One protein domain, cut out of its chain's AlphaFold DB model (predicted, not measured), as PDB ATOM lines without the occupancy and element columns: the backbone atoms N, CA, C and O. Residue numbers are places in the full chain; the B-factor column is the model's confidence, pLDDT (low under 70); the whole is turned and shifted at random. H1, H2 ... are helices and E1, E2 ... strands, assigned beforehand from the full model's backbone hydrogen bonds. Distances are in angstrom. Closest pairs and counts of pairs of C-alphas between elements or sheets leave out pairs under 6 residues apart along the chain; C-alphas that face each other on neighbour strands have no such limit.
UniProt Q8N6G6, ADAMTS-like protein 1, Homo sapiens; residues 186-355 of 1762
ATOM      1  N   ARG A 186     126.677 140.012  65.826       85.39
ATOM      2  CA  ARG A 186     128.010 139.979  65.215       85.39
ATOM      3  C   ARG A 186     128.886 138.901  65.843       85.39
ATOM      4  O   ARG A 186     128.877 138.710  67.060       85.39
ATOM      5  N   LEU A 187     129.688 138.237  65.016       87.96
ATOM      6  CA  LEU A 187     130.697 137.286  65.472       87.96
ATOM      7  C   LEU A 187     131.895 138.030  66.081       87.96
ATOM      8  O   LEU A 187     132.665 138.674  65.368       87.96
ATOM      9  N   VAL A 188     132.089 137.891  67.390       88.88
ATOM     10  CA  VAL A 188     133.288 138.348  68.096       88.88
ATOM     11  C   VAL A 188     134.226 137.156  68.267       88.88
ATOM     12  O   VAL A 188     133.882 136.160  68.898       88.88
ATOM     13  N   ARG A 189     135.432 137.246  67.704       90.38
ATOM     14  CA  ARG A 189     136.486 136.234  67.861       90.38
ATOM     15  C   ARG A 189     137.833 136.902  68.094       90.38
ATOM     16  O   ARG A 189     138.128 137.915  67.462       90.38
ATOM     17  N   GLY A 190     138.655 136.323  68.957       89.26
ATOM     18  CA  GLY A 190     139.952 136.883  69.310       89.26
ATOM     19  C   GLY A 190     140.875 135.886  69.997       89.26
ATOM     20  O   GLY A 190     140.508 134.749  70.297       89.26
ATOM     21  N   GLN A 191     142.103 136.335  70.229       89.68
ATOM     22  CA  GLN A 191     143.074 135.639  71.059       89.68
ATOM     23  C   GLN A 191     143.798 136.655  71.939       89.68
ATOM     24  O   GLN A 191     144.183 137.726  71.474       89.68
ATOM     25  N   TYR A 192     143.983 136.291  73.197       88.99
ATOM     26  CA  TYR A 192     144.717 137.033  74.206       88.99
ATOM     27  C   TYR A 192     145.944 136.216  74.621       88.99
ATOM     28  O   TYR A 192     145.915 134.981  74.585       88.99
ATOM     29  N   LYS A 193     147.020 136.895  75.013       83.21
ATOM     30  CA  LYS A 193     148.192 136.276  75.633       83.21
ATOM     31  C   LYS A 193     148.427 136.933  76.983       83.21
ATOM     32  O   LYS A 193     148.447 138.160  77.045       83.21
ATOM     33  N   SER A 194     148.623 136.117  78.013       77.06
ATOM     34  CA  SER A 194     149.163 136.572  79.288       77.06
ATOM     35  C   SER A 194     150.535 137.215  79.059       77.06
ATOM     36  O   SER A 194     151.257 136.846  78.129       77.06
ATOM     37  N   GLN A 195     150.872 138.202  79.883       67.44
ATOM     38  CA  GLN A 195     152.194 138.819  79.932       67.44
ATOM     39  C   GLN A 195     152.629 138.835  81.393       67.44
ATOM     40  O   GLN A 195     151.908 139.372  82.236       67.44
ATOM     41  N   LEU A 196     153.795 138.259  81.700       56.82
ATOM     42  CA  LEU A 196     154.314 138.214  83.068       56.82
ATOM     43  C   LEU A 196     154.507 139.635  83.624       56.82
ATOM     44  O   LEU A 196     155.471 140.327  83.297       56.82
ATOM     45  N   SER A 197     153.593 140.047  84.502       58.46
ATOM     46  CA  SER A 197     153.641 141.309  85.236       58.46
ATOM     47  C   SER A 197     153.653 141.021  86.732       58.46
ATOM     48  O   SER A 197     152.668 140.546  87.292       58.46
ATOM     49  N   ALA A 198     154.768 141.324  87.397       57.66
ATOM     50  CA  ALA A 198     154.980 141.008  88.811       57.66
ATOM     51  C   ALA A 198     154.068 141.783  89.793       57.66
ATOM     52  O   ALA A 198     154.122 141.536  90.995       57.66
ATOM     53  N   THR A 199     153.254 142.728  89.308       62.51
ATOM     54  CA  THR A 199     152.396 143.608  90.124       62.51
ATOM     55  C   THR A 199     150.894 143.372  89.939       62.51
ATOM     56  O   THR A 199     150.096 144.040  90.594       62.51
ATOM     57  N   LYS A 200     150.491 142.420  89.086       61.37
ATOM     58  CA  LYS A 200     149.093 141.998  88.917       61.37
ATOM     59  C   LYS A 200     148.968 140.483  89.065       61.37
ATOM     60  O   LYS A 200     149.586 139.737  88.309       61.37
ATOM     61  N   SER A 201     148.116 140.035  89.986       68.09
ATOM     62  CA  SER A 201     147.711 138.626  90.058       68.09
ATOM     63  C   SER A 201     146.720 138.259  88.952       68.09
ATOM     64  O   SER A 201     146.769 137.151  88.431       68.09
ATOM     65  N   ASP A 202     145.845 139.197  88.585       77.28
ATOM     66  CA  ASP A 202     144.691 138.971  87.722       77.28
ATOM     67  C   ASP A 202     144.685 140.004  86.588       77.28
ATOM     68  O   ASP A 202     144.914 141.194  86.831       77.28
ATOM     69  N   ASP A 203     144.376 139.579  85.360       80.63
ATOM     70  CA  ASP A 203     144.175 140.495  84.233       80.63
ATOM     71  C   ASP A 203     142.932 140.137  83.400       80.63
ATOM     72  O   ASP A 203     142.480 138.991  83.362       80.63
ATOM     73  N   THR A 204     142.324 141.146  82.766       85.90
ATOM     74  CA  THR A 204     141.024 140.998  82.081       85.90
ATOM     75  C   THR A 204     141.202 140.672  80.599       85.90
ATOM     76  O   THR A 204     141.858 141.409  79.867       85.90
ATOM     77  N   VAL A 205     140.576 139.581  80.150       85.19
ATOM     78  CA  VAL A 205     140.702 139.032  78.792       85.19
ATOM     79  C   VAL A 205     139.659 139.616  77.842       85.19
ATOM     80  O   VAL A 205     140.005 140.099  76.765       85.19
ATOM     81  N   VAL A 206     138.373 139.540  78.208       91.39
ATOM     82  CA  VAL A 206     137.259 140.021  77.377       91.39
ATOM     83  C   VAL A 206     135.989 140.221  78.209       91.39
ATOM     84  O   VAL A 206     135.692 139.425  79.096       91.39
ATOM     85  N   ALA A 207     135.220 141.266  77.899       90.30
ATOM     86  CA  ALA A 207     133.860 141.445  78.401       90.30
ATOM     87  C   ALA A 207     132.847 140.957  77.351       90.30
ATOM     88  O   ALA A 207     132.886 141.374  76.192       90.30
ATOM     89  N   ILE A 208     131.952 140.068  77.769       92.44
ATOM     90  CA  ILE A 208     130.928 139.412  76.959       92.44
ATOM     91  C   ILE A 208     129.566 139.948  77.423       92.44
ATOM     92  O   ILE A 208     129.182 139.702  78.564       92.44
ATOM     93  N   PRO A 209     128.834 140.714  76.600       90.48
ATOM     94  CA  PRO A 209     127.620 141.379  77.055       90.48
ATOM     95  C   PRO A 209     126.408 140.442  77.126       90.48
ATOM     96  O   PRO A 209     126.321 139.446  76.401       90.48
ATOM     97  N   TYR A 210     125.436 140.852  77.937       87.96
ATOM     98  CA  TYR A 210     124.064 140.359  78.015       87.96
ATOM     99  C   TYR A 210     123.491 139.973  76.643       87.96
ATOM    100  O   TYR A 210     123.646 140.696  75.654       87.96
ATOM    101  N   GLY A 211     122.814 138.828  76.596       87.62
ATOM    102  CA  GLY A 211     122.211 138.256  75.396       87.62
ATOM    103  C   GLY A 211     123.186 137.566  74.435       87.62
ATOM    104  O   GLY A 211     122.733 137.028  73.426       87.62
ATOM    105  N   SER A 212     124.498 137.546  74.710       91.48
ATOM    106  CA  SER A 212     125.464 136.819  73.867       91.48
ATOM    107  C   SER A 212     125.199 135.310  73.853       91.48
ATOM    108  O   SER A 212     124.722 134.745  74.838       91.48
ATOM    109  N   ARG A 213     125.529 134.659  72.732       90.63
ATOM    110  CA  ARG A 213     125.305 133.223  72.477       90.63
ATOM    111  C   ARG A 213     126.554 132.522  71.940       90.63
ATOM    112  O   ARG A 213     127.475 133.166  71.429       90.63
ATOM    113  N   HIS A 214     126.561 131.194  72.055       89.27
ATOM    114  CA  HIS A 214     127.612 130.290  71.576       89.27
ATOM    115  C   HIS A 214     129.025 130.695  72.040       89.27
ATOM    116  O   HIS A 214     129.974 130.719  71.253       89.27
ATOM    117  N   ILE A 215     129.169 131.037  73.325       93.56
ATOM    118  CA  ILE A 215     130.452 131.418  73.908       93.56
ATOM    119  C   ILE A 215     131.332 130.177  74.021       93.56
ATOM    120  O   ILE A 215     130.926 129.161  74.588       93.56
ATOM    121  N   ARG A 216     132.574 130.280  73.548       92.93
ATOM    122  CA  ARG A 216     133.634 129.300  73.784       92.93
ATOM    123  C   ARG A 216     134.959 130.001  74.063       92.93
ATOM    124  O   ARG A 216     135.463 130.757  73.233       92.93
ATOM    125  N   LEU A 217     135.540 129.683  75.212       92.72
ATOM    126  CA  LEU A 217     136.881 130.071  75.638       92.72
ATOM    127  C   LEU A 217     137.774 128.826  75.641       92.72
ATOM    128  O   LEU A 217     137.337 127.741  76.031       92.72
ATOM    129  N   VAL A 218     139.022 128.974  75.208       92.45
ATOM    130  CA  VAL A 218     140.064 127.944  75.291       92.45
ATOM    131  C   VAL A 218     141.349 128.603  75.776       92.45
ATOM    132  O   VAL A 218     142.052 129.251  75.003       92.45
ATOM    133  N   LEU A 219     141.635 128.428  77.058       90.69
ATOM    134  CA  LEU A 219     142.903 128.751  77.698       90.69
ATOM    135  C   LEU A 219     143.895 127.601  77.459       90.69
ATOM    136  O   LEU A 219     143.516 126.435  77.535       90.69
ATOM    137  N   LYS A 220     145.159 127.919  77.173       87.99
ATOM    138  CA  LYS A 220     146.295 126.984  77.125       87.99
ATOM    139  C   LYS A 220     147.494 127.627  77.812       87.99
ATOM    140  O   LYS A 220     147.887 128.715  77.389       87.99
ATOM    141  N   GLY A 221     148.069 126.966  78.808       83.44
ATOM    142  CA  GLY A 221     149.098 127.526  79.690       83.44
ATOM    143  C   GLY A 221     148.758 127.317  81.171       83.44
ATOM    144  O   GLY A 221     147.725 126.713  81.460       83.44
ATOM    145  N   PRO A 222     149.629 127.760  82.095       81.70
ATOM    146  CA  PRO A 222     149.501 127.483  83.527       81.70
ATOM    147  C   PRO A 222     148.499 128.369  84.281       81.70
ATOM    148  O   PRO A 222     148.159 128.028  85.409       81.70
ATOM    149  N   ASP A 223     148.072 129.501  83.716       84.94
ATOM    150  CA  ASP A 223     147.146 130.435  84.380       84.94
ATOM    151  C   ASP A 223     145.740 129.822  84.507       84.94
ATOM    152  O   ASP A 223     145.469 128.774  83.927       84.94
ATOM    153  N   HIS A 224     144.834 130.438  85.270       84.30
ATOM    154  CA  HIS A 224     143.487 129.894  85.516       84.30
ATOM    155  C   HIS A 224     142.387 130.856  85.043       84.30
ATOM    156  O   HIS A 224     142.464 132.056  85.315       84.30
ATOM    157  N   LEU A 225     141.364 130.346  84.344       86.44
ATOM    158  CA  LEU A 225     140.191 131.122  83.919       86.44
ATOM    159  C   LEU A 225     139.288 131.506  85.099       86.44
ATOM    160  O   LEU A 225     139.042 130.717  86.009       86.44
ATOM    161  N   TYR A 226     138.737 132.719  85.036       82.86
ATOM    162  CA  TYR A 226     137.925 133.301  86.100       82.86
ATOM    163  C   TYR A 226     136.798 134.178  85.529       82.86
ATOM    164  O   TYR A 226     136.982 134.816  84.487       82.86
ATOM    165  N   LEU A 227     135.637 134.224  86.194       88.06
ATOM    166  CA  LEU A 227     134.467 134.994  85.754       88.06
ATOM    167  C   LEU A 227     134.009 135.997  86.823       88.06
ATOM    168  O   LEU A 227     133.617 135.611  87.921       88.06
ATOM    169  N   GLU A 228     133.972 137.280  86.467       87.85
ATOM    170  CA  GLU A 228     133.173 138.297  87.164       87.85
ATOM    171  C   GLU A 228     131.881 138.523  86.366       87.85
ATOM    172  O   GLU A 228     131.934 138.747  85.159       87.85
ATOM    173  N   THR A 229     130.718 138.479  87.008       87.37
ATOM    174  CA  THR A 229     129.426 138.781  86.376       87.37
ATOM    175  C   THR A 229     128.901 140.143  86.805       87.37
ATOM    176  O   THR A 229     129.235 140.652  87.876       87.37
ATOM    177  N   LYS A 230     128.056 140.747  85.966       85.68
ATOM    178  CA  LYS A 230     127.323 141.974  86.277       85.68
ATOM    179  C   LYS A 230     125.917 141.938  85.675       85.68
ATOM    180  O   LYS A 230     125.760 141.954  84.454       85.68
ATOM    181  N   THR A 231     124.887 141.944  86.513       81.39
ATOM    182  CA  THR A 231     123.488 141.961  86.050       81.39
ATOM    183  C   THR A 231     123.091 143.329  85.477       81.39
ATOM    184  O   THR A 231     123.753 144.345  85.716       81.39
ATOM    185  N   LEU A 232     121.951 143.397  84.775       72.38
ATOM    186  CA  LEU A 232     121.362 144.671  84.326       72.38
ATOM    187  C   LEU A 232     120.995 145.613  85.494       72.38
ATOM    188  O   LEU A 232     120.964 146.825  85.306       72.38
ATOM    189  N   GLN A 233     120.772 145.075  86.700       77.00
ATOM    190  CA  GLN A 233     120.545 145.854  87.928       77.00
ATOM    191  C   GLN A 233     121.853 146.379  88.554       77.00
ATOM    192  O   GLN A 233     121.822 147.134  89.522       77.00
ATOM    193  N   GLY A 234     123.012 145.995  88.011       75.45
ATOM    194  CA  GLY A 234     124.332 146.429  88.464       75.45
ATOM    195  C   GLY A 234     124.937 145.600  89.598       75.45
ATOM    196  O   GLY A 234     126.082 145.869  89.963       75.45
ATOM    197  N   THR A 235     124.231 144.587  90.116       77.71
ATOM    198  CA  THR A 235     124.817 143.621  91.062       77.71
ATOM    199  C   THR A 235     125.963 142.863  90.395       77.71
ATOM    200  O   THR A 235     125.897 142.570  89.198       77.71
ATOM    201  N   LYS A 236     127.019 142.574  91.161       78.74
ATOM    202  CA  LYS A 236     128.201 141.840  90.698       78.74
ATOM    203  C   LYS A 236     128.335 140.498  91.410       78.74
ATOM    204  O   LYS A 236     128.125 140.444  92.621       78.74
ATOM    205  N   GLY A 237     128.751 139.472  90.676       76.05
ATOM    206  CA  GLY A 237     129.177 138.179  91.211       76.05
ATOM    207  C   GLY A 237     130.619 137.863  90.810       76.05
ATOM    208  O   GLY A 237     131.120 138.370  89.809       76.05
ATOM    209  N   GLU A 238     131.295 137.009  91.575       74.71
ATOM    210  CA  GLU A 238     132.618 136.475  91.233       74.71
ATOM    211  C   GLU A 238     132.609 134.951  91.395       74.71
ATOM    212  O   GLU A 238     132.212 134.427  92.434       74.71
ATOM    213  N   ASN A 239     133.011 134.237  90.341       74.55
ATOM    214  CA  ASN A 239     132.848 132.793  90.214       74.55
ATOM    215  C   ASN A 239     134.147 132.146  89.700       74.55
ATOM    216  O   ASN A 239     134.578 132.379  88.568       74.55
ATOM    217  N   SER A 240     134.757 131.305  90.541       68.50
ATOM    218  CA  SER A 240     135.976 130.545  90.230       68.50
ATOM    219  C   SER A 240     135.620 129.087  89.949       68.50
ATOM    220  O   SER A 240     135.136 128.391  90.838       68.50
ATOM    221  N   LEU A 241     135.876 128.606  88.732       77.27
ATOM    222  CA  LEU A 241     135.493 127.255  88.306       77.27
ATOM    223  C   LEU A 241     136.693 126.308  88.433       77.27
ATOM    224  O   LEU A 241     137.488 126.176  87.513       77.27
ATOM    225  N   SER A 242     136.877 125.682  89.597       72.66
ATOM    226  CA  SER A 242     138.096 124.908  89.893       72.66
ATOM    227  C   SER A 242     138.108 123.481  89.325       72.66
ATOM    228  O   SER A 242     139.187 122.942  89.064       72.66
ATOM    229  N   SER A 243     136.938 122.872  89.116       76.56
ATOM    230  CA  SER A 243     136.753 121.477  88.690       76.56
ATOM    231  C   SER A 243     135.923 121.365  87.407       76.56
ATOM    232  O   SER A 243     135.088 122.214  87.113       76.56
ATOM    233  N   THR A 244     136.142 120.299  86.630       82.33
ATOM    234  CA  THR A 244     135.352 120.007  85.420       82.33
ATOM    235  C   THR A 244     133.894 119.703  85.776       82.33
ATOM    236  O   THR A 244     133.638 118.810  86.581       82.33
ATOM    237  N   GLY A 245     132.949 120.401  85.144       78.05
ATOM    238  CA  GLY A 245     131.512 120.253  85.375       78.05
ATOM    239  C   GLY A 245     130.681 121.342  84.689       78.05
ATOM    240  O   GLY A 245     131.229 122.272  84.094       78.05
ATOM    241  N   THR A 246     129.358 121.224  84.785       80.97
ATOM    242  CA  THR A 246     128.402 122.253  84.351       80.97
ATOM    243  C   THR A 246     127.939 123.046  85.570       80.97
ATOM    244  O   THR A 246     127.439 122.474  86.536       80.97
ATOM    245  N   PHE A 247     128.107 124.363  85.523       83.16
ATOM    246  CA  PHE A 247     127.785 125.297  86.601       83.16
ATOM    247  C   PHE A 247     126.655 126.236  86.168       83.16
ATOM    248  O   PHE A 247     126.505 126.530  84.983       83.16
ATOM    249  N   LEU A 248     125.861 126.722  87.122       79.71
ATOM    250  CA  LEU A 248     124.748 127.638  86.869       79.71
ATOM    251  C   LEU A 248     125.055 128.970  87.562       79.71
ATOM    252  O   LEU A 248     125.080 129.048  88.786       79.71
ATOM    253  N   VAL A 249     125.357 129.993  86.761       82.21
ATOM    254  CA  VAL A 249     125.922 131.278  87.197       82.21
ATOM    255  C   VAL A 249     124.992 132.401  86.741       82.21
ATOM    256  O   VAL A 249     124.790 132.579  85.543       82.21
ATOM    257  N   ASP A 250     124.391 133.131  87.683       80.97
ATOM    258  CA  ASP A 250     123.373 134.171  87.434       80.97
ATOM    259  C   ASP A 250     122.244 133.729  86.474       80.97
ATOM    260  O   ASP A 250     121.754 134.512  85.664       80.97
ATOM    261  N   ASN A 251     121.823 132.461  86.553       79.97
ATOM    262  CA  ASN A 251     120.872 131.783  85.651       79.97
ATOM    263  C   ASN A 251     121.357 131.522  84.205       79.97
ATOM    264  O   ASN A 251     120.560 131.114  83.364       79.97
ATOM    265  N   SER A 252     122.652 131.672  83.913       82.50
ATOM    266  CA  SER A 252     123.290 131.157  82.688       82.50
ATOM    267  C   SER A 252     124.018 129.831  82.957       82.50
ATOM    268  O   SER A 252     124.678 129.682  83.987       82.50
ATOM    269  N   SER A 253     123.937 128.870  82.032       83.15
ATOM    270  CA  SER A 253     124.684 127.605  82.110       83.15
ATOM    271  C   SER A 253     126.116 127.744  81.576       83.15
ATOM    272  O   SER A 253     126.358 128.344  80.523       83.15
ATOM    273  N   VAL A 254     127.070 127.183  82.321       87.34
ATOM    274  CA  VAL A 254     128.513 127.305  82.087       87.34
ATOM    275  C   VAL A 254     129.180 125.932  82.162       87.34
ATOM    276  O   VAL A 254     129.436 125.414  83.247       87.34
ATOM    277  N   ASP A 255     129.500 125.346  81.010       85.75
ATOM    278  CA  ASP A 255     130.278 124.107  80.935       85.75
ATOM    279  C   ASP A 255     131.766 124.419  81.042       85.75
ATOM    280  O   ASP A 255     132.334 125.083  80.171       85.75
ATOM    281  N   PHE A 256     132.428 123.897  82.068       90.32
ATOM    282  CA  PHE A 256     133.862 124.052  82.265       90.32
ATOM    283  C   PHE A 256     134.574 122.697  82.229       90.32
ATOM    284  O   PHE A 256     134.163 121.731  82.868       90.32
ATOM    285  N   GLN A 257     135.655 122.613  81.453       87.76
ATOM    286  CA  GLN A 257     136.450 121.406  81.236       87.76
ATOM    287  C   GLN A 257     137.934 121.725  81.440       87.76
ATOM    288  O   GLN A 257     138.583 122.315  80.571       87.76
ATOM    289  N   LYS A 258     138.470 121.311  82.590       83.35
ATOM    290  CA  LYS A 258     139.882 121.432  82.961       83.35
ATOM    291  C   LYS A 258     140.645 120.183  82.518       83.35
ATOM    292  O   LYS A 258     140.322 119.068  82.925       83.35
ATOM    293  N   PHE A 259     141.652 120.378  81.674       81.80
ATOM    294  CA  PHE A 259     142.629 119.373  81.251       81.80
ATOM    295  C   PHE A 259     144.027 119.814  81.734       81.80
ATOM    296  O   PHE A 259     144.191 120.988  82.064       81.80
ATOM    297  N   PRO A 260     145.055 118.941  81.735       75.84
ATOM    298  CA  PRO A 260     146.387 119.300  82.235       75.84
ATOM    299  C   PRO A 260     147.016 120.533  81.562       75.84
ATOM    300  O   PRO A 260     147.575 121.379  82.251       75.84
ATOM    301  N   ASP A 261     146.874 120.668  80.237       80.69
ATOM    302  CA  ASP A 261     147.543 121.724  79.452       80.69
ATOM    303  C   ASP A 261     146.614 122.887  79.043       80.69
ATOM    304  O   ASP A 261     147.029 123.805  78.324       80.69
ATOM    305  N   LYS A 262     145.316 122.799  79.370       88.16
ATOM    306  CA  LYS A 262     144.270 123.678  78.820       88.16
ATOM    307  C   LYS A 262     142.989 123.679  79.653       88.16
ATOM    308  O   LYS A 262     142.551 122.638  80.139       88.16
ATOM    309  N   GLU A 263     142.299 124.810  79.669       90.74
ATOM    310  CA  GLU A 263     140.945 124.928  80.218       90.74
ATOM    311  C   GLU A 263     139.984 125.365  79.110       90.74
ATOM    312  O   GLU A 263     140.300 126.238  78.298       90.74
ATOM    313  N   ILE A 264     138.812 124.736  79.035       89.63
ATOM    314  CA  ILE A 264     137.786 125.033  78.034       89.63
ATOM    315  C   ILE A 264     136.505 125.411  78.764       89.63
ATOM    316  O   ILE A 264     135.990 124.615  79.540       89.63
ATOM    317  N   LEU A 265     135.971 126.594  78.472       91.93
ATOM    318  CA  LEU A 265     134.713 127.085  79.032       91.93
ATOM    319  C   LEU A 265     133.729 127.332  77.887       91.93
ATOM    320  O   LEU A 265     134.100 127.934  76.875       91.93
ATOM    321  N   ARG A 266     132.493 126.850  78.010       91.25
ATOM    322  CA  ARG A 266     131.418 127.060  77.032       91.25
ATOM    323  C   ARG A 266     130.165 127.580  77.726       91.25
ATOM    324  O   ARG A 266     129.873 127.180  78.844       91.25
ATOM    325  N   MET A 267     129.425 128.450  77.049       91.44
ATOM    326  CA  MET A 267     128.091 128.883  77.475       91.44
ATOM    327  C   MET A 267     127.213 128.969  76.227       91.44
ATOM    328  O   MET A 267     127.556 129.687  75.283       91.44
ATOM    329  N   ALA A 268     126.100 128.233  76.194       81.91
ATOM    330  CA  ALA A 268     125.183 128.259  75.051       81.91
ATOM    331  C   ALA A 268     124.558 129.656  74.869       81.91
ATOM    332  O   ALA A 268     124.498 130.182  73.754       81.91
ATOM    333  N   GLY A 269     124.192 130.290  75.987       81.70
ATOM    334  CA  GLY A 269     123.431 131.536  76.014       81.70
ATOM    335  C   GLY A 269     121.945 131.325  75.672       81.70
ATOM    336  O   GLY A 269     121.520 130.188  75.474       81.70
ATOM    337  N   PRO A 270     121.147 132.405  75.584       86.19
ATOM    338  CA  PRO A 270     121.550 133.805  75.738       86.19
ATOM    339  C   PRO A 270     121.963 134.139  77.179       86.19
ATOM    340  O   PRO A 270     121.303 133.722  78.125       86.19
ATOM    341  N   LEU A 271     123.054 134.893  77.355       88.78
ATOM    342  CA  LEU A 271     123.526 135.271  78.695       88.78
ATOM    343  C   LEU A 271     122.563 136.236  79.403       88.78
ATOM    344  O   LEU A 271     122.182 137.270  78.854       88.78
ATOM    345  N   THR A 272     122.245 135.928  80.655       85.81
ATOM    346  CA  THR A 272     121.368 136.694  81.564       85.81
ATOM    347  C   THR A 272     122.036 137.920  82.203       85.81
ATOM    348  O   THR A 272     121.356 138.761  82.793       85.81
ATOM    349  N   ALA A 273     123.356 138.056  82.067       87.59
ATOM    350  CA  ALA A 273     124.178 139.128  82.626       87.59
ATOM    351  C   ALA A 273     125.317 139.516  81.659       87.59
ATOM    352  O   ALA A 273     125.555 138.828  80.664       87.59
ATOM    353  N   ASP A 274     126.042 140.598  81.953       88.75
ATOM    354  CA  ASP A 274     127.358 140.860  81.358       88.75
ATOM    355  C   ASP A 274     128.404 139.975  82.073       88.75
ATOM    356  O   ASP A 274     128.502 140.000  83.299       88.75
ATOM    357  N   PHE A 275     129.195 139.203  81.323       92.12
ATOM    358  CA  PHE A 275     130.236 138.300  81.834       92.12
ATOM    359  C   PHE A 275     131.632 138.833  81.485       92.12
ATOM    360  O   PHE A 275     131.980 138.992  80.316       92.12
ATOM    361  N   ILE A 276     132.463 139.085  82.491       91.23
ATOM    362  CA  ILE A 276     133.829 139.597  82.368       91.23
ATOM    363  C   ILE A 276     134.802 138.443  82.624       91.23
ATOM    364  O   ILE A 276     134.950 137.959  83.746       91.23
ATOM    365  N   VAL A 277     135.477 138.004  81.564       90.70
ATOM    366  CA  VAL A 277     136.478 136.935  81.609       90.70
ATOM    367  C   VAL A 277     137.813 137.514  82.065       90.70
ATOM    368  O   VAL A 277     138.351 138.421  81.424       90.70
ATOM    369  N   LYS A 278     138.379 136.944  83.127       87.69
ATOM    370  CA  LYS A 278     139.730 137.227  83.627       87.69
ATOM    371  C   LYS A 278     140.593 135.961  83.564       87.69
ATOM    372  O   LYS A 278     140.071 134.849  83.450       87.69
ATOM    373  N   ILE A 279     141.905 136.135  83.669       87.08
ATOM    374  CA  ILE A 279     142.833 135.067  84.061       87.08
ATOM    375  C   ILE A 279     143.582 135.465  85.329       87.08
ATOM    376  O   ILE A 279     143.879 136.644  85.522       87.08
ATOM    377  N   ARG A 280     143.901 134.477  86.170       82.22
ATOM    378  CA  ARG A 280     144.803 134.625  87.318       82.22
ATOM    379  C   ARG A 280     146.134 133.941  87.026       82.22
ATOM    380  O   ARG A 280     146.151 132.751  86.706       82.22
ATOM    381  N   ASN A 281     147.221 134.694  87.156       73.29
ATOM    382  CA  ASN A 281     148.577 134.233  86.887       73.29
ATOM    383  C   ASN A 281     148.991 133.158  87.900       73.29
ATOM    384  O   ASN A 281     148.938 133.389  89.109       73.29
ATOM    385  N   SER A 282     149.388 131.983  87.408       68.13
ATOM    386  CA  SER A 282     149.630 130.793  88.244       68.13
ATOM    387  C   SER A 282     150.911 130.026  87.893       68.13
ATOM    388  O   SER A 282     151.254 129.066  88.586       68.13
ATOM    389  N   GLY A 283     151.652 130.432  86.859       66.64
ATOM    390  CA  GLY A 283     152.942 129.829  86.518       66.64
ATOM    391  C   GLY A 283     153.863 130.760  85.735       66.64
ATOM    392  O   GLY A 283     153.513 131.886  85.404       66.64
ATOM    393  N   SER A 284     155.073 130.283  85.441       65.75
ATOM    394  CA  SER A 284     156.140 131.068  84.801       65.75
ATOM    395  C   SER A 284     156.167 130.974  83.267       65.75
ATOM    396  O   SER A 284     157.210 131.226  82.665       65.75
ATOM    397  N   ALA A 285     155.074 130.546  82.633       69.26
ATOM    398  CA  ALA A 285     154.980 130.353  81.185       69.26
ATOM    399  C   ALA A 285     153.756 131.089  80.626       69.26
ATOM    400  O   ALA A 285     152.685 131.031  81.223       69.26
ATOM    401  N   ASP A 286     153.908 131.746  79.474       76.84
ATOM    402  CA  ASP A 286     152.849 132.560  78.865       76.84
ATOM    403  C   ASP A 286     151.599 131.729  78.531       76.84
ATOM    404  O   ASP A 286     151.618 130.878  77.634       76.84
ATOM    405  N   SER A 287     150.474 132.032  79.179       84.17
ATOM    406  CA  SER A 287     149.185 131.459  78.787       84.17
ATOM    407  C   SER A 287     148.559 132.176  77.595       84.17
ATOM    408  O   SER A 287     148.737 133.373  77.378       84.17
ATOM    409  N   THR A 288     147.751 131.450  76.828       87.23
ATOM    410  CA  THR A 288     147.016 131.976  75.671       87.23
ATOM    411  C   THR A 288     145.535 131.631  75.785       87.23
ATOM    412  O   THR A 288     145.190 130.470  75.986       87.23
ATOM    413  N   VAL A 289     144.653 132.625  75.658       90.41
ATOM    414  CA  VAL A 289     143.192 132.437  75.691       90.41
ATOM    415  C   VAL A 289     142.615 132.764  74.325       90.41
ATOM    416  O   VAL A 289     142.650 133.910  73.885       90.41
ATOM    417  N   GLN A 290     142.060 131.766  73.648       92.27
ATOM    418  CA  GLN A 290     141.286 131.948  72.422       92.27
ATOM    419  C   GLN A 290     139.804 132.055  72.781       92.27
ATOM    420  O   GLN A 290     139.294 131.214  73.519       92.27
ATOM    421  N   PHE A 291     139.113 133.075  72.271       93.58
ATOM    422  CA  PHE A 291     137.701 133.322  72.567       93.58
ATOM    423  C   PHE A 291     136.877 133.534  71.297       93.58
ATOM    424  O   PHE A 291     137.330 134.157  70.334       93.58
ATOM    425  N   ILE A 292     135.653 133.012  71.299       92.56
ATOM    426  CA  ILE A 292     134.667 133.173  70.229       92.56
ATOM    427  C   ILE A 292     133.257 133.214  70.829       92.56
ATOM    428  O   ILE A 292     132.947 132.418  71.712       92.56
ATOM    429  N   PHE A 293     132.429 134.161  70.388       93.42
ATOM    430  CA  PHE A 293     131.020 134.296  70.767       93.42
ATOM    431  C   PHE A 293     130.251 135.164  69.764       93.42
ATOM    432  O   PHE A 293     130.844 135.928  69.001       93.42
ATOM    433  N   TYR A 294     128.924 135.086  69.790       90.24
ATOM    434  CA  TYR A 294     128.046 135.949  69.005       90.24
ATOM    435  C   TYR A 294     127.414 136.996  69.925       90.24
ATOM    436  O   TYR A 294     126.707 136.656  70.872       90.24
ATOM    437  N   GLN A 295     127.704 138.272  69.660       88.37
ATOM    438  CA  GLN A 295     127.200 139.420  70.414       88.37
ATOM    439  C   GLN A 295     125.933 139.969  69.738       88.37
ATOM    440  O   GLN A 295     126.030 140.355  68.570       88.37
ATOM    441  N   PRO A 296     124.783 140.094  70.427       86.72
ATOM    442  CA  PRO A 296     123.579 140.690  69.851       86.72
ATOM    443  C   PRO A 296     123.788 142.170  69.507       86.72
ATOM    444  O   PRO A 296     124.469 142.909  70.227       86.72
ATOM    445  N   ILE A 297     123.159 142.620  68.424       85.13
ATOM    446  CA  ILE A 297     123.069 144.043  68.101       85.13
ATOM    447  C   ILE A 297     121.984 144.658  68.992       85.13
ATOM    448  O   ILE A 297     120.808 144.330  68.874       85.13
ATOM    449  N   ILE A 298     122.407 145.534  69.911       81.64
ATOM    450  CA  ILE A 298     121.555 146.081  70.984       81.64
ATOM    451  C   ILE A 298     120.356 146.860  70.420       81.64
ATOM    452  O   ILE A 298     119.253 146.718  70.937       81.64
ATOM    453  N   HIS A 299     120.560 147.625  69.344       84.80
ATOM    454  CA  HIS A 299     119.510 148.351  68.627       84.80
ATOM    455  C   HIS A 299     119.223 147.644  67.300       84.80
ATOM    456  O   HIS A 299     119.933 147.875  66.320       84.80
ATOM    457  N   ARG A 300     118.218 146.765  67.254       80.27
ATOM    458  CA  ARG A 300     117.890 145.973  66.052       80.27
ATOM    459  C   ARG A 300     116.522 146.322  65.486       80.27
ATOM    460  O   ARG A 300     115.635 146.751  66.223       80.27
ATOM    461  N   TRP A 301     116.338 146.120  64.184       81.42
ATOM    462  CA  TRP A 301     115.011 146.253  63.590       81.42
ATOM    463  C   TRP A 301     114.092 145.152  64.109       81.42
ATOM    464  O   TRP A 301     114.383 143.965  63.969       81.42
ATOM    465  N   ARG A 302     112.969 145.560  64.693       79.30
ATOM    466  CA  ARG A 302     111.845 144.693  65.017       79.30
ATOM    467  C   ARG A 302     110.798 144.882  63.931       79.30
ATOM    468  O   ARG A 302     110.361 145.999  63.665       79.30
ATOM    469  N   GLU A 303     110.416 143.792  63.283       74.92
ATOM    470  CA  GLU A 303     109.227 143.785  62.441       74.92
ATOM    471  C   GLU A 303     107.995 143.899  63.349       74.92
ATOM    472  O   GLU A 303     107.916 143.207  64.367       74.92
ATOM    473  N   THR A 304     107.081 144.816  63.036       74.01
ATOM    474  CA  THR A 304     105.843 144.973  63.805       74.01
ATOM    475  C   THR A 304     104.891 143.832  63.495       74.01
ATOM    476  O   THR A 304     104.938 143.250  62.408       74.01
ATOM    477  N   ASP A 305     103.952 143.593  64.407       71.35
ATOM    478  CA  ASP A 305     102.762 142.818  64.088       71.35
ATOM    479  C   ASP A 305     102.061 143.397  62.845       71.35
ATOM    480  O   ASP A 305     102.216 144.577  62.494       71.35
ATOM    481  N   PHE A 306     101.313 142.540  62.156       68.22
ATOM    482  CA  PHE A 306     100.523 142.932  60.999       68.22
ATOM    483  C   PHE A 306      99.472 143.980  61.393       68.22
ATOM    484  O   PHE A 306      98.725 143.793  62.353       68.22
ATOM    485  N   PHE A 307      99.397 145.081  60.640       70.33
ATOM    486  CA  PHE A 307      98.356 146.092  60.833       70.33
ATOM    487  C   PHE A 307      96.947 145.504  60.633       70.33
ATOM    488  O   PHE A 307      96.801 144.552  59.863       70.33
ATOM    489  N   PRO A 308      95.905 146.087  61.263       70.54
ATOM    490  CA  PRO A 308      94.524 145.652  61.082       70.54
ATOM    491  C   PRO A 308      94.154 145.505  59.604       70.54
ATOM    492  O   PRO A 308      94.478 146.370  58.789       70.54
ATOM    493  N   CYS A 309      93.479 144.403  59.281       63.41
ATOM    494  CA  CYS A 309      93.146 144.031  57.912       63.41
ATOM    495  C   CYS A 309      92.408 145.154  57.164       63.41
ATOM    496  O   CYS A 309      91.488 145.768  57.710       63.41
ATOM    497  N   SER A 310      92.760 145.383  55.894       64.87
ATOM    498  CA  SER A 310      92.182 146.454  55.065       64.87
ATOM    499  C   SER A 310      90.669 146.332  54.825       64.87
ATOM    500  O   SER A 310      90.045 147.293  54.377       64.87
ATOM    501  N   ALA A 311      90.083 145.167  55.108       61.29
ATOM    502  CA  ALA A 311      88.648 144.922  55.113       61.29
ATOM    503  C   ALA A 311      88.261 144.107  56.357       61.29
ATOM    504  O   ALA A 311      89.032 143.279  56.842       61.29
ATOM    505  N   THR A 312      87.052 144.311  56.882       69.53
ATOM    506  CA  THR A 312      86.520 143.545  58.027       69.53
ATOM    507  C   THR A 312      86.047 142.140  57.650       69.53
ATOM    508  O   THR A 312      85.811 141.330  58.537       69.53
ATOM    509  N   CYS A 313      85.868 141.884  56.355       62.41
ATOM    510  CA  CYS A 313      85.326 140.666  55.757       62.41
ATOM    511  C   CYS A 313      85.543 140.726  54.227       62.41
ATOM    512  O   CYS A 313      85.869 141.786  53.684       62.41
ATOM    513  N   GLY A 314      85.322 139.618  53.518       63.32
ATOM    514  CA  GLY A 314      85.342 139.521  52.054       63.32
ATOM    515  C   GLY A 314      86.733 139.445  51.415       63.32
ATOM    516  O   GLY A 314      86.833 139.509  50.190       63.32
ATOM    517  N   GLY A 315      87.784 139.300  52.224       60.73
ATOM    518  CA  GLY A 315      89.181 139.334  51.810       60.73
ATOM    519  C   GLY A 315      89.757 140.748  51.831       60.73
ATOM    520  O   GLY A 315      89.482 141.570  50.956       60.73
ATOM    521  N   GLY A 316      90.605 141.012  52.822       71.46
ATOM    522  CA  GLY A 316      91.487 142.172  52.866       71.46
ATOM    523  C   GLY A 316      92.958 141.764  52.918       71.46
ATOM    524  O   GLY A 316      93.308 140.582  52.904       71.46
ATOM    525  N   TYR A 317      93.825 142.767  53.016       60.20
ATOM    526  CA  TYR A 317      95.259 142.585  53.201       60.20
ATOM    527  C   TYR A 317      95.742 143.275  54.473       60.20
ATOM    528  O   TYR A 317      95.246 144.333  54.862       60.20
ATOM    529  N   GLN A 318      96.752 142.680  55.093       68.78
ATOM    530  CA  GLN A 318      97.482 143.214  56.231       68.78
ATOM    531  C   GLN A 318      98.971 143.329  55.882       68.78
ATOM    532  O   GLN A 318      99.513 142.523  55.118       68.78
ATOM    533  N   LEU A 319      99.633 144.343  56.439       64.91
ATOM    534  CA  LEU A 319     101.044 144.660  56.195       64.91
ATOM    535  C   LEU A 319     101.827 144.688  57.510       64.91
ATOM    536  O   LEU A 319     101.331 145.236  58.494       64.91
ATOM    537  N   THR A 320     103.055 144.170  57.524       70.25
ATOM    538  CA  THR A 320     104.025 144.475  58.593       70.25
ATOM    539  C   THR A 320     104.753 145.792  58.316       70.25
ATOM    540  O   THR A 320     104.870 146.241  57.172       70.25
ATOM    541  N   SER A 321     105.289 146.415  59.362       74.84
ATOM    542  CA  SER A 321     106.280 147.490  59.251       74.84
ATOM    543  C   SER A 321     107.536 147.142  60.050       74.84
ATOM    544  O   SER A 321     107.674 146.016  60.519       74.84
ATOM    545  N   ALA A 322     108.481 148.074  60.184       79.98
ATOM    546  CA  ALA A 322     109.692 147.841  60.961       79.98
ATOM    547  C   ALA A 322     110.068 149.065  61.801       79.98
ATOM    548  O   ALA A 322     110.267 150.164  61.273       79.98
ATOM    549  N   GLU A 323     110.193 148.837  63.103       84.92
ATOM    550  CA  GLU A 323     110.569 149.801  64.136       84.92
ATOM    551  C   GLU A 323     111.977 149.479  64.663       84.92
ATOM    552  O   GLU A 323     112.432 148.337  64.584       84.92
ATOM    553  N   CYS A 324     112.708 150.468  65.179       84.59
ATOM    554  CA  CYS A 324     114.014 150.218  65.791       84.59
ATOM    555  C   CYS A 324     113.848 149.935  67.289       84.59
ATOM    556  O   CYS A 324     113.210 150.716  67.987       84.59
ATOM    557  N   TYR A 325     114.403 148.832  67.799       82.04
ATOM    558  CA  TYR A 325     114.129 148.335  69.152       82.04
ATOM    559  C   TYR A 325     115.417 148.109  69.958       82.04
ATOM    560  O   TYR A 325     116.349 147.461  69.475       82.04
ATOM    561  N   ASP A 326     115.462 148.625  71.190       83.58
ATOM    562  CA  ASP A 326     116.560 148.444  72.147       83.58
ATOM    563  C   ASP A 326     116.332 147.217  73.049       83.58
ATOM    564  O   ASP A 326     115.403 147.182  73.856       83.58
ATOM    565  N   LEU A 327     117.236 146.240  72.952       74.02
ATOM    566  CA  LEU A 327     117.241 145.000  73.733       74.02
ATOM    567  C   LEU A 327     117.638 145.159  75.210       74.02
ATOM    568  O   LEU A 327     117.450 144.217  75.978       74.02
ATOM    569  N   ARG A 328     118.217 146.295  75.623       76.64
ATOM    570  CA  ARG A 328     118.571 146.549  77.032       76.64
ATOM    571  C   ARG A 328     117.499 147.324  77.796       76.64
ATOM    572  O   ARG A 328     117.371 147.105  78.997       76.64
ATOM    573  N   SER A 329     116.724 148.189  77.138       77.49
ATOM    574  CA  SER A 329     115.585 148.886  77.765       77.49
ATOM    575  C   SER A 329     114.203 148.326  77.404       77.49
ATOM    576  O   SER A 329     113.219 148.752  78.009       77.49
ATOM    577  N   ASN A 330     114.117 147.374  76.462       74.92
ATOM    578  CA  ASN A 330     112.873 146.822  75.908       74.92
ATOM    579  C   ASN A 330     111.915 147.907  75.377       74.92
ATOM    580  O   ASN A 330     110.708 147.894  75.633       74.92
ATOM    581  N   ARG A 331     112.463 148.883  74.641       79.12
ATOM    582  CA  ARG A 331     111.723 150.037  74.105       79.12
ATOM    583  C   ARG A 331     112.032 150.289  72.637       79.12
ATOM    584  O   ARG A 331     113.134 150.037  72.157       79.12
ATOM    585  N   VAL A 332     111.049 150.867  71.953       77.04
ATOM    586  CA  VAL A 332     111.212 151.417  70.606       77.04
ATOM    587  C   VAL A 332     112.035 152.706  70.688       77.04
ATOM    588  O   VAL A 332     111.749 153.591  71.497       77.04
ATOM    589  N   VAL A 333     113.059 152.807  69.847       79.00
ATOM    590  CA  VAL A 333     113.976 153.946  69.716       79.00
ATOM    591  C   VAL A 333     113.967 154.466  68.273       79.00
ATOM    592  O   VAL A 333     113.307 153.913  67.397       79.00
ATOM    593  N   ALA A 334     114.675 155.564  68.001       79.14
ATOM    594  CA  ALA A 334     114.713 156.142  66.658       79.14
ATOM    595  C   ALA A 334     115.494 155.263  65.657       79.14
ATOM    596  O   ALA A 334     116.591 154.801  65.965       79.14
ATOM    597  N   ASP A 335     114.974 155.138  64.432       79.96
ATOM    598  CA  ASP A 335     115.550 154.431  63.273       79.96
ATOM    599  C   ASP A 335     117.080 154.552  63.108       79.96
ATOM    600  O   ASP A 335     117.756 153.588  62.743       79.96
ATOM    601  N   GLN A 336     117.654 155.719  63.417       77.89
ATOM    602  CA  GLN A 336     119.094 155.971  63.312       77.89
ATOM    603  C   GLN A 336     119.951 155.038  64.189       77.89
ATOM    604  O   GLN A 336     121.047 154.667  63.771       77.89
ATOM    605  N   TYR A 337     119.472 154.628  65.371       75.65
ATOM    606  CA  TYR A 337     120.230 153.738  66.260       75.65
ATOM    607  C   TYR A 337     120.462 152.359  65.633       75.65
ATOM    608  O   TYR A 337     121.525 151.766  65.822       75.65
ATOM    609  N   CYS A 338     119.506 151.879  64.836       81.78
ATOM    610  CA  CYS A 338     119.623 150.620  64.114       81.78
ATOM    611  C   CYS A 338     120.582 150.730  62.920       81.78
ATOM    612  O   CYS A 338     121.359 149.811  62.671       81.78
ATOM    613  N   HIS A 339     120.618 151.880  62.240       78.51
ATOM    614  CA  HIS A 339     121.546 152.138  61.132       78.51
ATOM    615  C   HIS A 339     123.039 152.215  61.527       78.51
ATOM    616  O   HIS A 339     123.881 152.344  60.642       78.51
ATOM    617  N   TYR A 340     123.396 152.136  62.817       75.18
ATOM    618  CA  TYR A 340     124.797 152.169  63.264       75.18
ATOM    619  C   TYR A 340     125.604 150.921  62.857       75.18
ATOM    620  O   TYR A 340     126.808 151.018  62.620       75.18
ATOM    621  N   TYR A 341     124.952 149.759  62.765       69.87
ATOM    622  CA  TYR A 341     125.574 148.497  62.362       69.87
ATOM    623  C   TYR A 341     125.216 148.200  60.897       69.87
ATOM    624  O   TYR A 341     124.032 148.000  60.616       69.87
ATOM    625  N   PRO A 342     126.176 148.175  59.950       67.73
ATOM    626  CA  PRO A 342     125.893 147.932  58.530       67.73
ATOM    627  C   PRO A 342     125.205 146.590  58.238       67.73
ATOM    628  O   PRO A 342     124.539 146.454  57.215       67.73
ATOM    629  N   GLU A 343     125.364 145.612  59.129       69.29
ATOM    630  CA  GLU A 343     124.737 144.293  59.067       69.29
ATOM    631  C   GLU A 343     123.224 144.340  59.364       69.29
ATOM    632  O   GLU A 343     122.467 143.522  58.848       69.29
ATOM    633  N   ASN A 344     122.766 145.313  60.159       73.68
ATOM    634  CA  ASN A 344     121.399 145.424  60.681       73.68
ATOM    635  C   ASN A 344     120.460 146.103  59.663       73.68
ATOM    636  O   ASN A 344     120.079 147.274  59.786       73.68
ATOM    637  N   ILE A 345     120.116 145.361  58.613       76.49
ATOM    638  CA  ILE A 345     119.295 145.822  57.487       76.49
ATOM    639  C   ILE A 345     117.815 145.917  57.897       76.49
ATOM    640  O   ILE A 345     117.264 144.999  58.499       76.49
ATOM    641  N   LYS A 346     117.136 147.016  57.530       75.58
ATOM    642  CA  LYS A 346     115.696 147.187  57.789       75.58
ATOM    643  C   LYS A 346     114.884 146.190  56.940       75.58
ATOM    644  O   LYS A 346     115.006 146.241  55.710       75.58
ATOM    645  N   PRO A 347     114.062 145.302  57.536       70.98
ATOM    646  CA  PRO A 347     113.279 144.339  56.774       70.98
ATOM    647  C   PRO A 347     112.211 145.045  55.929       70.98
ATOM    648  O   PRO A 347     111.735 146.134  56.256       70.98
ATOM    649  N   LYS A 348     111.852 144.422  54.804       68.37
ATOM    650  CA  LYS A 348     110.818 144.932  53.892       68.37
ATOM    651  C   LYS A 348     109.430 144.516  54.398       68.37
ATOM    652  O   LYS A 348     109.304 143.358  54.793       68.37
ATOM    653  N   PRO A 349     108.408 145.392  54.318       64.76
ATOM    654  CA  PRO A 349     107.023 145.046  54.639       64.76
ATOM    655  C   PRO A 349     106.574 143.735  53.987       64.76
ATOM    656  O   PRO A 349     106.705 143.563  52.771       64.76
ATOM    657  N   LYS A 350     106.033 142.823  54.795       61.87
ATOM    658  CA  LYS A 350     105.377 141.597  54.337       61.87
ATOM    659  C   LYS A 350     103.890 141.873  54.165       61.87
ATOM    660  O   LYS A 350     103.281 142.506  55.021       61.87
ATOM    661  N   LEU A 351     103.324 141.379  53.069       57.93
ATOM    662  CA  LEU A 351     101.897 141.431  52.754       57.93
ATOM    663  C   LEU A 351     101.285 140.052  53.029       57.93
ATOM    664  O   LEU A 351     101.841 139.045  52.588       57.93
ATOM    665  N   GLN A 352     100.151 140.005  53.724       62.89
ATOM    666  CA  GLN A 352      99.385 138.782  53.975       62.89
ATOM    667  C   GLN A 352      97.885 139.041  53.759       62.89
ATOM    668  O   GLN A 352      97.396 140.131  54.034       62.89
ATOM    669  N   GLU A 353      97.161 138.033  53.271       64.68
ATOM    670  CA  GLU A 353      95.695 138.033  53.141       64.68
ATOM    671  C   GLU A 353      95.018 137.727  54.489       64.68
ATOM    672  O   GLU A 353      95.490 136.879  55.251       64.68
ATOM    673  N   CYS A 354      93.914 138.411  54.784       61.65
ATOM    674  CA  CYS A 354      93.201 138.359  56.063       61.65
ATOM    675  C   CYS A 354      91.689 138.581  55.879       61.65
ATOM    676  O   CYS A 354      91.255 139.036  54.820       61.65
ATOM    677  N   ASN A 355      90.896 138.259  56.911       65.30
ATOM    678  CA  ASN A 355      89.432 138.421  56.956       65.30
ATOM    679  C   ASN A 355      88.740 137.953  55.660       65.30
ATOM    680  O   ASN A 355      88.021 138.714  55.006       65.30
TER     681      ASN A 355
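Overview. This is residues 186 to 355 of the 1762 residues of the protein "ADAMTS-like protein 1" of Homo sapiens (UniProt Q8N6G6). A sandwich of two twisted sheets, built from E1 to E10, makes the body, and a long thin arm, residues 297 to 355, runs out from one end of it. The arm holds a small sheet of E11, E13 and E14 with one short helix, H1, packed on it, and farther out a two-stranded ribbon of E12 and E15. The printed part has 170 residues with fifteen named strands and one named helix, in the order E1 to E14, H1, E15; the class is mostly strand, and the sheets, E1 E10 E3 E8 E7 E6, E2 E9 E4 E5, E11 E13 E14 and E12 E15, are antiparallel. The whole is loose, with a radius of gyration of the C-alphas of 21.9 A and spans of 77 by 31 by 28 A, the arm adding to the length.

Along the chain. E1, residues 186 to 193, begins at C-alpha 186 (128.010, 139.979, 65.215) and is 23.0 A long from first to last C-alpha. E2 is residues 202 to 208, E3 213 to 220 (22.4 A), E4 224 to 230 (20.2 A), E5 236 to 239 and E6 245 to 249. E7 is residues 252 to 259 (22.7 A), E8 262 to 267, E9 274 to 280 and E10 288 to 296 (25.7 A). E11 is residues 299 to 303, E12 316 to 319, E13 322 to 326, E14 331 to 333 and H1 335 to 340. E15, residues 351 to 354, ends at C-alpha 354 (93.201, 138.359, 56.063).

Arrangement. The sheets E1 E10 E3 E8 E7 E6 and E2 E9 E4 E5 form a sandwich, two sheets face to face, with strands at 6 degrees; both are strongly twisted. E1 and E10 are antiparallel at 163 degrees, with N 188 and O 293 2.8 A apart, within hydrogen-bond range. E6, E7 and E8 form a meander, each strand the antiparallel neighbour of the one before, with N 247 and O 254 at 2.8 A and N 257 and O 264 at 2.8 A. In the other sheet, N 276 of E9 and O 228 of E4 are 2.7 A apart. E10 runs on into E11 at 40 degrees. E11 and E13 are antiparallel at 144 degrees, with N 302 and O 323 at 2.8 A; E13 and E14 form a hairpin, with N 333 and O 324 at 2.8 A. H1 is on this sheet at a height of 7.9 A, over E11, only just not over E13 with 2 of its C-alphas there; the closest C-alphas of H1 and E11 are those of Cys 338 and His 299, 5.1 A apart. In H1, 1 of 2 O i to N i+4 pairs is within hydrogen-bond range. E12 and E15 are antiparallel at 142 degrees, with N 318 and O 352 at 2.8 A.

Size, cuts and confidence. The two C-alphas farthest apart, those of Ala 198 and Gly 314, are 78.8 A apart. The printed part has no cut; the link E11 to E12, residues 304 to 315, is long. The mean pLDDT of the printed part is 79.5, and 34 residues are under 70, among them 195 to 201, 309 to 315 and 348 to 355.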